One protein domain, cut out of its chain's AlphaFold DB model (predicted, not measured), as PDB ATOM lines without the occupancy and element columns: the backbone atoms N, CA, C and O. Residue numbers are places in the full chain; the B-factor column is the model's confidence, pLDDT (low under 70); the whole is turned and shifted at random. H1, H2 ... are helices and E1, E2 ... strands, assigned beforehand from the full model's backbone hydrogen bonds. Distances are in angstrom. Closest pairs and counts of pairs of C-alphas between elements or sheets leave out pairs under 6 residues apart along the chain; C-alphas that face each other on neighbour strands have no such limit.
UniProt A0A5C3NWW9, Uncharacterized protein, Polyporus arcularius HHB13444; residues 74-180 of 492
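AT A GLANCE: This is residues 74 to 180 of the 492 residues of an uncharacterized protein of Polyporus arcularius HHB13444 (UniProt A0A5C3NWW9). A helical hairpin, H3 and H4, with H1 packed on H3, forms one end; the strand hairpin E1 and E2 reaches away from it, with H2 near E1. The printed part has 107 residues, mostly helix by class, with named elements in the order H1, H2, E1, E2, H3, H4. It is compact, radius of gyration of the C-alphas 14.8 A, spanning 45 by 33 by 20 A.

HOW THE PARTS SIT: H1, residues 74 to 80, touches residues 145 to 149 alone of H3, residues 139 to 150; the closest C-alphas, Val 78 and Cys 145, are 6.2 A apart. The closest C-alphas of H2, residues 85 to 91, and E1, residues 100 to 104, are Arg 89 and Gly 101, 7.5 A. E1 and E2, residues 117 to 121, form an antiparallel hairpin; N 101 and O 120, 2.9 A, are within hydrogen-bond range. H3 touches H4, residues 161 to 180, at a shallow tilt of 25 degrees, opposite ways; the closest C-alphas are Trp 143 and Ala 172, 4.7 A. H2 has 1 of 3 O i to N i+4 pairs within range, and 3 of 4 O i to N i+3.

IN THESE COORDINATES: H1 begins at C-alpha 74, (1.720, 13.340, 14.659). H4, 28.4 A long, ends at C-alpha 180, (-21.030, 26.671, 17.306).

THE WHOLE: The printed part has no cut. Links E1 to E2 and E2 to H3 are long. Residues 124 to 130 have pLDDT under 70.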
ATOM      1  N   VAL A  74       2.858  12.877  15.479       88.12
ATOM      2  CA  VAL A  74       1.720  13.340  14.659       88.12
ATOM      3  C   VAL A  74       0.740  12.192  14.403       88.12
ATOM      4  O   VAL A  74      -0.462  12.333  14.621       88.12
ATOM      5  N   GLY A  75       1.250  11.033  13.978       89.75
ATOM      6  CA  GLY A  75       0.431   9.851  13.726       89.75
ATOM      7  C   GLY A  75      -0.280   9.332  14.975       89.75
ATOM      8  O   GLY A  75      -1.457   8.982  14.907       89.75
ATOM      9  N   GLN A  76       0.396   9.327  16.126       90.75
ATOM     10  CA  GLN A  76      -0.207   8.931  17.401       90.75
ATOM     11  C   GLN A  76      -1.326   9.883  17.829       90.75
ATOM     12  O   GLN A  76      -2.411   9.420  18.184       90.75
ATOM     13  N   THR A  77      -1.087  11.193  17.748       93.62
ATOM     14  CA  THR A  77      -2.084  12.220  18.067       93.62
ATOM     15  C   THR A  77      -3.298  12.087  17.159       93.62
ATOM     16  O   THR A  77      -4.420  11.989  17.647       93.62
ATOM     17  N   VAL A  78      -3.094  11.967  15.842       94.25
ATOM     18  CA  VAL A  78      -4.192  11.757  14.888       94.25
ATOM     19  C   VAL A  78      -4.982  10.494  15.231       94.25
ATOM     20  O   VAL A  78      -6.202  10.567  15.363       94.25
ATOM     21  N   ASN A  79      -4.310   9.355  15.428       93.25
ATOM     22  CA  ASN A  79      -4.971   8.073  15.683       93.25
ATOM     23  C   ASN A  79      -5.790   8.061  16.985       93.25
ATOM     24  O   ASN A  79      -6.821   7.394  17.038       93.25
ATOM     25  N   ARG A  80      -5.378   8.817  18.013       94.75
ATOM     26  CA  ARG A  80      -6.110   8.945  19.286       94.75
ATOM     27  C   ARG A  80      -7.497   9.569  19.112       94.75
ATOM     28  O   ARG A  80      -8.419   9.215  19.840       94.75
ATOM     29  N   HIS A  81      -7.642  10.483  18.154       95.81
ATOM     30  CA  HIS A  81      -8.889  11.220  17.912       95.81
ATOM     31  C   HIS A  81      -9.746  10.617  16.798       95.81
ATOM     32  O   HIS A  81     -10.816  11.144  16.490       95.81
ATOM     33  N   LEU A  82      -9.300   9.522  16.178       94.56
ATOM     34  CA  LEU A  82     -10.082   8.851  15.149       94.56
ATOM     35  C   LEU A  82     -11.355   8.211  15.727       94.56
ATOM     36  O   LEU A  82     -11.380   7.792  16.887       94.56
ATOM     37  N   PRO A  83     -12.413   8.075  14.908       93.62
ATOM     38  CA  PRO A  83     -13.533   7.204  15.235       93.62
ATOM     39  C   PRO A  83     -13.057   5.781  15.531       93.62
ATOM     40  O   PRO A  83     -12.016   5.345  15.035       93.62
ATOM     41  N   SER A  84     -13.839   5.032  16.308       93.25
ATOM     42  CA  SER A  84     -13.433   3.680  16.699       93.25
ATOM     43  C   SER A  84     -13.210   2.783  15.474       93.25
ATOM     44  O   SER A  84     -13.905   2.897  14.461       93.25
ATOM     45  N   ASN A  85     -12.285   1.825  15.579       90.38
ATOM     46  CA  ASN A  85     -12.012   0.873  14.495       90.38
ATOM     47  C   ASN A  85     -13.288   0.141  14.036       90.38
ATOM     48  O   ASN A  85     -13.483  -0.084  12.843       90.38
ATOM     49  N   ALA A  86     -14.186  -0.185  14.972       91.19
ATOM     50  CA  ALA A  86     -15.470  -0.815  14.676       91.19
ATOM     51  C   ALA A  86     -16.405   0.093  13.857       91.19
ATOM     52  O   ALA A  86     -17.130  -0.398  12.993       91.19
ATOM     53  N   GLU A  87     -16.395   1.405  14.097       91.31
ATOM     54  CA  GLU A  87     -17.130   2.361  13.266       91.31
ATOM     55  C   GLU A  87     -16.481   2.510  11.892       91.31
ATOM     56  O   GLU A  87     -17.173   2.381  10.887       91.31
ATOM     57  N   LEU A  88     -15.165   2.726  11.825       91.06
ATOM     58  CA  LEU A  88     -14.458   2.936  10.558       91.06
ATOM     59  C   LEU A  88     -14.625   1.745   9.609       91.06
ATOM     60  O   LEU A  88     -14.956   1.947   8.442       91.06
ATOM     61  N   ARG A  89     -14.509   0.507  10.116       88.25
ATOM     62  CA  ARG A  89     -14.700  -0.725   9.328       88.25
ATOM     63  C   ARG A  89     -16.069  -0.809   8.653       88.25
ATOM     64  O   ARG A  89     -16.138  -1.257   7.516       88.25
ATOM     65  N   LYS A  90     -17.143  -0.322   9.289       89.75
ATOM     66  CA  LYS A  90     -18.497  -0.295   8.685       89.75
ATOM     67  C   LYS A  90     -18.583   0.611   7.457       89.75
ATOM     68  O   LYS A  90     -19.513   0.484   6.664       89.75
ATOM     69  N   HIS A  91     -17.651   1.552   7.325       87.31
ATOM     70  CA  HIS A  91     -17.614   2.523   6.238       87.31
ATOM     71  C   HIS A  91     -16.533   2.229   5.197       87.31
ATOM     72  O   HIS A  91     -16.485   2.938   4.190       87.31
ATOM     73  N   VAL A  92     -15.706   1.201   5.406       86.75
ATOM     74  CA  VAL A  92     -14.749   0.728   4.405       86.75
ATOM     75  C   VAL A  92     -15.536   0.144   3.225       86.75
ATOM     76  O   VAL A  92     -16.397  -0.712   3.435       86.75
ATOM     77  N   PRO A  93     -15.303   0.617   1.987       76.69
ATOM     78  CA  PRO A  93     -15.942   0.033   0.814       76.69
ATOM     79  C   PRO A  93     -15.515  -1.428   0.656       76.69
ATOM     80  O   PRO A  93     -14.372  -1.762   0.941       76.69
ATOM     81  N   VAL A  94     -16.428  -2.280   0.195       78.12
ATOM     82  CA  VAL A  94     -16.159  -3.698  -0.069       78.12
ATOM     83  C   VAL A  94     -16.369  -3.948  -1.558       78.12
ATOM     84  O   VAL A  94     -17.417  -3.594  -2.098       78.12
ATOM     85  N   CYS A  95     -15.381  -4.551  -2.210       74.94
ATOM     86  CA  CYS A  95     -15.497  -5.128  -3.546       74.94
ATOM     87  C   CYS A  95     -15.200  -6.636  -3.506       74.94
ATOM     88  O   CYS A  95     -14.583  -7.141  -2.563       74.94
ATOM     89  N   GLU A  96     -15.703  -7.364  -4.501       76.25
ATOM     90  CA  GLU A  96     -15.639  -8.824  -4.530       76.25
ATOM     91  C   GLU A  96     -14.193  -9.327  -4.657       76.25
ATOM     92  O   GLU A  96     -13.453  -8.929  -5.553       76.25
ATOM     93  N   GLY A  97     -13.795 -10.224  -3.750       71.81
ATOM     94  CA  GLY A  97     -12.533 -10.966  -3.840       71.81
ATOM     95  C   GLY A  97     -11.260 -10.216  -3.424       71.81
ATOM     96  O   GLY A  97     -10.166 -10.733  -3.661       71.81
ATOM     97  N   HIS A  98     -11.358  -9.029  -2.815       81.19
ATOM     98  CA  HIS A  98     -10.197  -8.173  -2.517       81.19
ATOM     99  C   HIS A  98     -10.157  -7.678  -1.068       81.19
ATOM    100  O   HIS A  98     -11.195  -7.483  -0.426       81.19
ATOM    101  N   ARG A  99      -8.946  -7.460  -0.532       83.38
ATOM    102  CA  ARG A  99      -8.776  -6.934   0.828       83.38
ATOM    103  C   ARG A  99      -8.940  -5.424   0.828       83.38
ATOM    104  O   ARG A  99      -8.385  -4.722  -0.015       83.38
ATOM    105  N   HIS A 100      -9.682  -4.940   1.816       84.31
ATOM    106  CA  HIS A 100      -9.932  -3.524   2.021       84.31
ATOM    107  C   HIS A 100      -9.520  -3.121   3.423       84.31
ATOM    108  O   HIS A 100      -9.652  -3.890   4.377       84.31
ATOM    109  N   GLY A 101      -9.066  -1.886   3.550       88.81
ATOM    110  CA  GLY A 101      -8.749  -1.296   4.832       88.81
ATOM    111  C   GLY A 101      -8.932   0.205   4.801       88.81
ATOM    112  O   GLY A 101      -9.518   0.783   3.882       88.81
ATOM    113  N   TYR A 102      -8.429   0.841   5.844       91.56
ATOM    114  CA  TYR A 102      -8.393   2.284   5.940       91.56
ATOM    115  C   TYR A 102      -7.048   2.749   6.465       91.56
ATOM    116  O   TYR A 102      -6.315   1.995   7.105       91.56
ATOM    117  N   GLN A 103      -6.732   3.999   6.164       90.94
ATOM    118  CA  GLN A 103      -5.535   4.668   6.633       90.94
ATOM    119  C   GLN A 103      -5.857   6.141   6.868       90.94
ATOM    120  O   GLN A 103      -6.436   6.798   6.004       90.94
ATOM    121  N   ALA A 104      -5.483   6.662   8.033       92.38
ATOM    122  CA  ALA A 104      -5.496   8.098   8.264       92.38
ATOM    123  C   ALA A 104      -4.265   8.736   7.618       92.38
ATOM    124  O   ALA A 104      -3.157   8.206   7.712       92.38
ATOM    125  N   SER A 105      -4.457   9.873   6.963       91.94
ATOM    126  CA  SER A 105      -3.345  10.683   6.483       91.94
ATOM    127  C   SER A 105      -2.768  11.509   7.627       91.94
ATOM    128  O   SER A 105      -3.491  12.090   8.436       91.94
ATOM    129  N   TYR A 106      -1.443  11.581   7.669       91.50
ATOM    130  CA  TYR A 106      -0.700  12.362   8.655       91.50
ATOM    131  C   TYR A 106      -0.199  13.693   8.089       91.50
ATOM    132  O   TYR A 106       0.510  14.410   8.772       91.50
ATOM    133  N   GLY A 107      -0.575  14.047   6.855       84.56
ATOM    134  CA  GLY A 107      -0.294  15.371   6.294       84.56
ATOM    135  C   GLY A 107       1.143  15.602   5.819       84.56
ATOM    136  O   GLY A 107       1.481  16.728   5.489       84.56
ATOM    137  N   LYS A 108       1.992  14.565   5.752       82.50
ATOM    138  CA  LYS A 108       3.412  14.714   5.370       82.50
ATOM    139  C   LYS A 108       3.617  15.254   3.947       82.50
ATOM    140  O   LYS A 108       4.541  16.015   3.714       82.50
ATOM    141  N   THR A 109       2.784  14.834   2.996       79.12
ATOM    142  CA  THR A 109       2.864  15.278   1.589       79.12
ATOM    143  C   THR A 109       1.875  16.391   1.260       79.12
ATOM    144  O   THR A 109       2.060  17.113   0.291       79.12
ATOM    145  N   THR A 110       0.772  16.469   2.005       84.94
ATOM    146  CA  THR A 110      -0.382  17.321   1.696       84.94
ATOM    147  C   THR A 110      -1.089  17.607   3.013       84.94
ATOM    148  O   THR A 110      -1.761  16.720   3.554       84.94
ATOM    149  N   LEU A 111      -0.879  18.801   3.570       87.94
ATOM    150  CA  LEU A 111      -1.382  19.170   4.897       87.94
ATOM    151  C   LEU A 111      -2.911  19.158   4.940       87.94
ATOM    152  O   LEU A 111      -3.483  18.740   5.940       87.94
ATOM    153  N   GLU A 112      -3.569  19.468   3.826       89.00
ATOM    154  CA  GLU A 112      -5.024  19.449   3.651       89.00
ATOM    155  C   GLU A 112      -5.629  18.080   3.985       89.00
ATOM    156  O   GLU A 112      -6.765  17.980   4.446       89.00
ATOM    157  N   ASN A 113      -4.845  17.012   3.808       89.94
ATOM    158  CA  ASN A 113      -5.266  15.651   4.106       89.94
ATOM    159  C   ASN A 113      -4.996  15.234   5.557       89.94
ATOM    160  O   ASN A 113      -5.395  14.134   5.938       89.94
ATOM    161  N   LEU A 114      -4.298  16.034   6.365       91.00
ATOM    162  CA  LEU A 114      -3.973  15.714   7.756       91.00
ATOM    163  C   LEU A 114      -5.240  15.311   8.510       91.00
ATOM    164  O   LEU A 114      -6.216  16.049   8.509       91.00
ATOM    165  N   GLY A 115      -5.242  14.135   9.138       89.38
ATOM    166  CA  GLY A 115      -6.347  13.578   9.920       89.38
ATOM    167  C   GLY A 115      -7.571  13.112   9.122       89.38
ATOM    168  O   GLY A 115      -8.559  12.722   9.741       89.38
ATOM    169  N   ILE A 116      -7.526  13.127   7.786       93.75
ATOM    170  CA  ILE A 116      -8.566  12.523   6.941       93.75
ATOM    171  C   ILE A 116      -8.328  11.013   6.845       93.75
ATOM    172  O   ILE A 116      -7.208  10.562   6.596       93.75
ATOM    173  N   VAL A 117      -9.390  10.224   7.020       93.12
ATOM    174  CA  VAL A 117      -9.355   8.765   6.872       93.12
ATOM    175  C   VAL A 117      -9.725   8.372   5.453       93.12
ATOM    176  O   VAL A 117     -10.824   8.673   4.989       93.12
ATOM    177  N   PHE A 118      -8.838   7.645   4.788       90.62
ATOM    178  CA  PHE A 118      -9.026   7.134   3.440       90.62
ATOM    179  C   PHE A 118      -9.271   5.630   3.458       90.62
ATOM    180  O   PHE A 118      -8.629   4.899   4.208       90.62
ATOM    181  N   GLY A 119     -10.180   5.166   2.604       87.88
ATOM    182  CA  GLY A 119     -10.298   3.750   2.273       87.88
ATOM    183  C   GLY A 119      -9.214   3.333   1.281       87.88
ATOM    184  O   GLY A 119      -8.873   4.084   0.361       87.88
ATOM    185  N   TRP A 120      -8.688   2.125   1.445       85.44
ATOM    186  CA  TRP A 120      -7.791   1.502   0.479       85.44
ATOM    187  C   TRP A 120      -8.247   0.079   0.160       85.44
ATOM    188  O   TRP A 120      -8.909  -0.577   0.962       85.44
ATOM    189  N   CYS A 121      -7.879  -0.381  -1.029       84.25
ATOM    190  CA  CYS A 121      -7.980  -1.771  -1.457       84.25
ATOM    191  C   CYS A 121      -6.585  -2.224  -1.933       84.25
ATOM    192  O   CYS A 121      -5.735  -1.391  -2.270       84.25
ATOM    193  N   ASP A 122      -6.310  -3.519  -1.915       78.50
ATOM    194  CA  ASP A 122      -5.042  -4.097  -2.371       78.50
ATOM    195  C   ASP A 122      -4.862  -4.056  -3.906       78.50
ATOM    196  O   ASP A 122      -3.754  -3.851  -4.396       78.50
ATOM    197  N   LYS A 123      -5.947  -4.189  -4.678       74.81
ATOM    198  CA  LYS A 123      -5.936  -4.394  -6.140       74.81
ATOM    199  C   LYS A 123      -6.132  -3.157  -7.019       74.81
ATOM    200  O   LYS A 123      -6.253  -3.286  -8.232       74.81
ATOM    201  N   GLN A 124      -6.145  -1.958  -6.448       64.88
ATOM    202  CA  GLN A 124      -6.311  -0.710  -7.219       64.88
ATOM    203  C   GLN A 124      -7.614  -0.633  -8.063       64.88
ATOM    204  O   GLN A 124      -7.654   0.021  -9.102       64.88
ATOM    205  N   CYS A 125      -8.710  -1.249  -7.596       67.12
ATOM    206  CA  CYS A 125     -10.082  -1.091  -8.092       67.12
ATOM    207  C   CYS A 125     -10.481   0.377  -8.326       67.12
ATOM    208  O   CYS A 125     -10.826   1.078  -7.379       67.12
ATOM    209  N   ARG A 126     -10.521   0.825  -9.589       58.38
ATOM    210  CA  ARG A 126     -10.770   2.218 -10.043       58.38
ATOM    211  C   ARG A 126     -11.727   3.078  -9.193       58.38
ATOM    212  O   ARG A 126     -11.494   4.275  -9.059       58.38
ATOM    213  N   ASP A 127     -12.763   2.497  -8.595       56.94
ATOM    214  CA  ASP A 127     -13.806   3.225  -7.874       56.94
ATOM    215  C   ASP A 127     -13.582   3.448  -6.367       56.94
ATOM    216  O   ASP A 127     -14.331   4.236  -5.780       56.94
ATOM    217  N   PHE A 128     -12.588   2.829  -5.716       54.81
ATOM    218  CA  PHE A 128     -12.513   2.822  -4.240       54.81
ATOM    219  C   PHE A 128     -11.155   3.186  -3.623       54.81
ATOM    220  O   PHE A 128     -11.063   3.286  -2.399       54.81
ATOM    221  N   HIS A 129     -10.115   3.444  -4.420       61.00
ATOM    222  CA  HIS A 129      -8.792   3.760  -3.863       61.00
ATOM    223  C   HIS A 129      -8.709   5.200  -3.419       61.00
ATOM    224  O   HIS A 129      -9.072   6.110  -4.163       61.00
ATOM    225  N   LYS A 130      -8.164   5.386  -2.213       67.81
ATOM    226  CA  LYS A 130      -7.806   6.692  -1.656       67.81
ATOM    227  C   LYS A 130      -8.988   7.664  -1.625       67.81
ATOM    228  O   LYS A 130      -8.805   8.872  -1.723       67.81
ATOM    229  N   LYS A 131     -10.212   7.149  -1.469       81.69
ATOM    230  CA  LYS A 131     -11.391   7.985  -1.230       81.69
ATOM    231  C   LYS A 131     -11.555   8.217   0.269       81.69
ATOM    232  O   LYS A 131     -11.426   7.251   1.029       81.69
ATOM    233  N   PRO A 132     -11.861   9.450   0.705       89.62
ATOM    234  CA  PRO A 132     -12.230   9.700   2.087       89.62
ATOM    235  C   PRO A 132     -13.388   8.786   2.502       89.62
ATOM    236  O   PRO A 132     -14.375   8.638   1.773       89.62
ATOM    237  N   LEU A 133     -13.273   8.151   3.667       89.69
ATOM    238  CA  LEU A 133     -14.378   7.395   4.244       89.69
ATOM    239  C   LEU A 133     -15.541   8.330   4.583       89.69
ATOM    240  O   LEU A 133     -15.353   9.498   4.913       89.69
ATOM    241  N   LYS A 134     -16.766   7.800   4.568       88.50
ATOM    242  CA  LYS A 134     -17.944   8.575   4.995       88.50
ATOM    243  C   LYS A 134     -17.877   8.981   6.465       88.50
ATOM    244  O   LYS A 134     -18.351  10.048   6.832       88.50
ATOM    245  N   LYS A 135     -17.321   8.108   7.305       93.56
ATOM    246  CA  LYS A 135     -17.083   8.394   8.716       93.56
ATOM    247  C   LYS A 135     -15.700   9.010   8.850       93.56
ATOM    248  O   LYS A 135     -14.702   8.372   8.529       93.56
ATOM    249  N   GLN A 136     -15.685  10.244   9.324       94.38
ATOM    250  CA  GLN A 136     -14.493  11.011   9.661       94.38
ATOM    251  C   GLN A 136     -14.523  11.358  11.151       94.38
ATOM    252  O   GLN A 136     -15.501  11.046  11.841       94.38
ATOM    253  N   MET A 137     -13.454  11.989  11.638       94.31
ATOM    254  CA  MET A 137     -13.467  12.651  12.945       94.31
ATOM    255  C   MET A 137     -14.676  13.591  13.033       94.31
ATOM    256  O   MET A 137     -14.976  14.307  12.075       94.31
ATOM    257  N   SER A 138     -15.366  13.605  14.174       93.81
ATOM    258  CA  SER A 138     -16.363  14.644  14.444       93.81
ATOM    259  C   SER A 138     -15.698  16.024  14.484       93.81
ATOM    260  O   SER A 138     -14.486  16.125  14.680       93.81
ATOM    261  N   ALA A 139     -16.477  17.103  14.348       92.75
ATOM    262  CA  ALA A 139     -15.947  18.463  14.486       92.75
ATOM    263  C   ALA A 139     -15.223  18.660  15.834       92.75
ATOM    264  O   ALA A 139     -14.157  19.268  15.890       92.75
ATOM    265  N   GLU A 140     -15.739  18.060  16.907       94.19
ATOM    266  CA  GLU A 140     -15.103  18.098  18.224       94.19
ATOM    267  C   GLU A 140     -13.776  17.332  18.271       94.19
ATOM    268  O   GLU A 140     -12.771  17.872  18.735       94.19
ATOM    269  N   GLN A 141     -13.739  16.100  17.754       94.88
ATOM    270  CA  GLN A 141     -12.507  15.308  17.664       94.88
ATOM    271  C   GLN A 141     -11.458  16.011  16.801       94.88
ATOM    272  O   GLN A 141     -10.286  16.072  17.162       94.88
ATOM    273  N   ARG A 142     -11.894  16.597  15.682       94.50
ATOM    274  CA  ARG A 142     -11.058  17.371  14.766       94.50
ATOM    275  C   ARG A 142     -10.450  18.584  15.463       94.50
ATOM    276  O   ARG A 142      -9.245  18.795  15.367       94.50
ATOM    277  N   TRP A 143     -11.263  19.342  16.196       95.75
ATOM    278  CA  TRP A 143     -10.810  20.496  16.968       95.75
ATOM    279  C   TRP A 143      -9.778  20.110  18.033       95.75
ATOM    280  O   TRP A 143      -8.717  20.734  18.109       95.75
ATOM    281  N   ARG A 144     -10.052  19.059  18.823       96.31
ATOM    282  CA  ARG A 144      -9.122  18.557  19.853       96.31
ATOM    283  C   ARG A 144      -7.807  18.078  19.242       96.31
ATOM    284  O   ARG A 144      -6.746  18.464  19.720       96.31
ATOM    285  N   CYS A 145      -7.881  17.325  18.146       96.00
ATOM    286  CA  CYS A 145      -6.716  16.851  17.404       96.00
ATOM    287  C   CYS A 145      -5.820  18.013  16.956       96.00
ATOM    288  O   CYS A 145      -4.640  18.038  17.291       96.00
ATOM    289  N   MET A 146      -6.378  19.024  16.282       96.19
ATOM    290  CA  MET A 146      -5.593  20.171  15.804       96.19
ATOM    291  C   MET A 146      -5.000  21.003  16.945       96.19
ATOM    292  O   MET A 146      -3.876  21.485  16.840       96.19
ATOM    293  N   ARG A 147      -5.721  21.135  18.064       95.75
ATOM    294  CA  ARG A 147      -5.216  21.792  19.277       95.75
ATOM    295  C   ARG A 147      -4.035  21.051  19.899       95.75
ATOM    296  O   ARG A 147      -3.081  21.703  20.306       95.75
ATOM    297  N   GLU A 148      -4.095  19.724  19.971       94.44
ATOM    298  CA  GLU A 148      -2.978  18.905  20.457       94.44
ATOM    299  C   GLU A 148      -1.782  18.972  19.504       94.44
ATOM    300  O   GLU A 148      -0.651  19.086  19.966       94.44
ATOM    301  N   LEU A 149      -2.020  18.980  18.188       93.38
ATOM    302  CA  LEU A 149      -0.949  19.116  17.202       93.38
ATOM    303  C   LEU A 149      -0.258  20.491  17.270       93.38
ATOM    304  O   LEU A 149       0.960  20.558  17.160       93.38
ATOM    305  N   LEU A 150      -1.006  21.572  17.517       92.44
ATOM    306  CA  LEU A 150      -0.448  22.916  17.744       92.44
ATOM    307  C   LEU A 150       0.384  23.029  19.022       92.44
ATOM    308  O   LEU A 150       1.264  23.879  19.107       92.44
ATOM    309  N   ALA A 151       0.073  22.219  20.032       90.62
ATOM    310  CA  ALA A 151       0.778  22.230  21.309       90.62
ATOM    311  C   ALA A 151       2.105  21.451  21.266       90.62
ATOM    312  O   ALA A 151       2.824  21.428  22.263       90.62
ATOM    313  N   MET A 152       2.432  20.802  20.143       87.81
ATOM    314  CA  MET A 152       3.698  20.090  19.985       87.81
ATOM    315  C   MET A 152       4.845  21.095  19.847       87.81
ATOM    316  O   MET A 152       4.882  21.882  18.905       87.81
ATOM    317  N   SER A 153       5.789  21.047  20.786       76.81
ATOM    318  CA  SER A 153       6.983  21.899  20.788       76.81
ATOM    319  C   SER A 153       7.956  21.558  19.659       76.81
ATOM    320  O   SER A 153       8.636  22.438  19.144       76.81
ATOM    321  N   GLU A 154       8.001  20.286  19.258       80.69
ATOM    322  CA  GLU A 154       8.884  19.781  18.210       80.69
ATOM    323  C   GLU A 154       8.078  19.002  17.171       80.69
ATOM    324  O   GLU A 154       7.334  18.072  17.495       80.69
ATOM    325  N   LEU A 155       8.232  19.380  15.901       80.62
ATOM    326  CA  LEU A 155       7.618  18.661  14.791       80.62
ATOM    327  C   LEU A 155       8.558  17.568  14.266       80.62
ATOM    328  O   LEU A 155       9.764  17.799  14.145       80.62
ATOM    329  N   PRO A 156       8.035  16.387  13.890       79.44
ATOM    330  CA  PRO A 156       8.840  15.349  13.256       79.44
ATOM    331  C   PRO A 156       9.497  15.824  11.948       79.44
ATOM    332  O   PRO A 156       8.985  16.709  11.259       79.44
ATOM    333  N   ARG A 157      10.596  15.172  11.541       75.12
ATOM    334  CA  ARG A 157      11.263  15.459  10.257       75.12
ATOM    335  C   ARG A 157      10.280  15.347   9.079       75.12
ATOM    336  O   ARG A 157       9.610  14.323   8.912       75.12
ATOM    337  N   GLY A 158      10.255  16.376   8.232       74.44
ATOM    338  CA  GLY A 158       9.382  16.464   7.056       74.44
ATOM    339  C   GLY A 158       8.121  17.312   7.243       74.44
ATOM    340  O   GLY A 158       7.295  17.331   6.338       74.44
ATOM    341  N   TYR A 159       7.971  18.007   8.375       81.56
ATOM    342  CA  TYR A 159       6.970  19.063   8.552       81.56
ATOM    343  C   TYR A 159       7.668  20.410   8.749       81.56
ATOM    344  O   TYR A 159       8.566  20.537   9.581       81.56
ATOM    345  N   HIS A 160       7.234  21.429   8.011       83.50
ATOM    346  CA  HIS A 160       7.701  22.800   8.204       83.50
ATOM    347  C   HIS A 160       6.815  23.504   9.239       83.50
ATOM    348  O   HIS A 160       5.595  23.550   9.081       83.50
ATOM    349  N   ALA A 161       7.418  24.071  10.289       83.94
ATOM    350  CA  ALA A 161       6.684  24.594  11.446       83.94
ATOM    351  C   ALA A 161       5.680  25.701  11.113       83.94
ATOM    352  O   ALA A 161       4.530  25.629  11.539       83.94
ATOM    353  N   LYS A 162       6.084  26.695  10.310       86.75
ATOM    354  CA  LYS A 162       5.207  27.811   9.919       86.75
ATOM    355  C   LYS A 162       3.923  27.339   9.206       86.75
ATOM    356  O   LYS A 162       2.845  27.617   9.734       86.75
ATOM    357  N   PRO A 163       3.984  26.610   8.071       87.94
ATOM    358  CA  PRO A 163       2.771  26.181   7.372       87.94
ATOM    359  C   PRO A 163       1.973  25.136   8.158       87.94
ATOM    360  O   PRO A 163       0.747  25.172   8.135       87.94
ATOM    361  N   PHE A 164       2.636  24.246   8.907       89.75
ATOM    362  CA  PHE A 164       1.948  23.257   9.739       89.75
ATOM    363  C   PHE A 164       1.105  23.919  10.837       89.75
ATOM    364  O   PHE A 164      -0.071  23.589  11.001       89.75
ATOM    365  N   ASN A 165       1.681  24.883  11.559       90.25
ATOM    366  CA  ASN A 165       0.984  25.590  12.631       90.25
ATOM    367  C   ASN A 165      -0.143  26.469  12.082       90.25
ATOM    368  O   ASN A 165      -1.254  26.425  12.605       90.25
ATOM    369  N   ALA A 166       0.104  27.205  10.992       89.62
ATOM    370  CA  ALA A 166      -0.931  28.003  10.335       89.62
ATOM    371  C   ALA A 166      -2.125  27.133   9.903       89.62
ATOM    372  O   ALA A 166      -3.277  27.465  10.186       89.62
ATOM    373  N   PHE A 167      -1.847  25.972   9.300       92.56
ATOM    374  CA  PHE A 167      -2.872  25.014   8.898       92.56
ATOM    375  C   PHE A 167      -3.669  24.482  10.094       92.56
ATOM    376  O   PHE A 167      -4.900  24.542  10.098       92.56
ATOM    377  N   CYS A 168      -2.989  23.998  11.140       92.38
ATOM    378  CA  CYS A 168      -3.666  23.454  12.317       92.38
ATOM    379  C   CYS A 168      -4.514  24.521  13.029       92.38
ATOM    380  O   CYS A 168      -5.595  24.213  13.531       92.38
ATOM    381  N   GLN A 169      -4.070  25.781  13.047       94.12
ATOM    382  CA  GLN A 169      -4.825  26.895  13.618       94.12
ATOM    383  C   GLN A 169      -6.096  27.200  12.816       94.12
ATOM    384  O   GLN A 169      -7.174  27.296  13.410       94.12
ATOM    385  N   ALA A 170      -5.993  27.283  11.487       92.88
ATOM    386  CA  ALA A 170      -7.136  27.507  10.606       92.88
ATOM    387  C   ALA A 170      -8.172  26.371  10.710       92.88
ATOM    388  O   ALA A 170      -9.365  26.617  10.903       92.88
ATOM    389  N   GLU A 171      -7.723  25.115  10.671       93.19
ATOM    390  CA  GLU A 171      -8.607  23.950  10.783       93.19
ATOM    391  C   GLU A 171      -9.238  23.817  12.175       93.19
ATOM    392  O   GLU A 171     -10.417  23.473  12.289       93.19
ATOM    393  N   ALA A 172      -8.501  24.136  13.246       93.19
ATOM    394  CA  ALA A 172      -9.077  24.205  14.586       93.19
ATOM    395  C   ALA A 172     -10.180  25.273  14.656       93.19
ATOM    396  O   ALA A 172     -11.248  25.023  15.216       93.19
ATOM    397  N   GLN A 173      -9.961  26.455  14.082       92.94
ATOM    398  CA  GLN A 173     -10.975  27.506  14.065       92.94
ATOM    399  C   GLN A 173     -12.231  27.067  13.302       92.94
ATOM    400  O   GLN A 173     -13.330  27.142  13.851       92.94
ATOM    401  N   LYS A 174     -12.066  26.506  12.102       91.62
ATOM    402  CA  LYS A 174     -13.170  25.982  11.287       91.62
ATOM    403  C   LYS A 174     -13.974  24.904  12.017       91.62
ATOM    404  O   LYS A 174     -15.202  24.945  12.051       91.62
ATOM    405  N   ALA A 175     -13.295  23.961  12.671       91.25
ATOM    406  CA  ALA A 175     -13.950  22.932  13.476       91.25
ATOM    407  C   ALA A 175     -14.726  23.530  14.666       91.25
ATOM    408  O   ALA A 175     -15.816  23.066  15.004       91.25
ATOM    409  N   ARG A 176     -14.201  24.598  15.280       91.75
ATOM    410  CA  ARG A 176     -14.869  25.328  16.367       91.75
ATOM    411  C   ARG A 176     -16.117  26.071  15.901       91.75
ATOM    412  O   ARG A 176     -17.098  26.117  16.642       91.75
ATOM    413  N   GLU A 177     -16.085  26.648  14.708       90.88
ATOM    414  CA  GLU A 177     -17.232  27.326  14.100       90.88
ATOM    415  C   GLU A 177     -18.358  26.341  13.779       90.88
ATOM    416  O   GLU A 177     -19.502  26.597  14.153       90.88
ATOM    417  N   LEU A 178     -18.035  25.166  13.226       87.50
ATOM    418  CA  LEU A 178     -19.012  24.092  12.995       87.50
ATOM    419  C   LEU A 178     -19.709  23.658  14.294       87.50
ATOM    420  O   LEU A 178     -20.934  23.593  14.351       87.50
ATOM    421  N   MET A 179     -18.947  23.474  15.379       88.88
ATOM    422  CA  MET A 179     -19.522  23.160  16.696       88.88
ATOM    423  C   MET A 179     -20.433  24.270  17.245       88.88
ATOM    424  O   MET A 179     -21.351  23.989  18.018       88.88
ATOM    425  N   ARG A 180     -20.178  25.540  16.901       85.25
ATOM    426  CA  ARG A 180     -21.030  26.671  17.306       85.25
ATOM    427  C   ARG A 180     -22.310  26.742  16.472       85.25
ATOM    428  O   ARG A 180     -23.363  27.005  17.047       85.25
TER     429      ARG A 180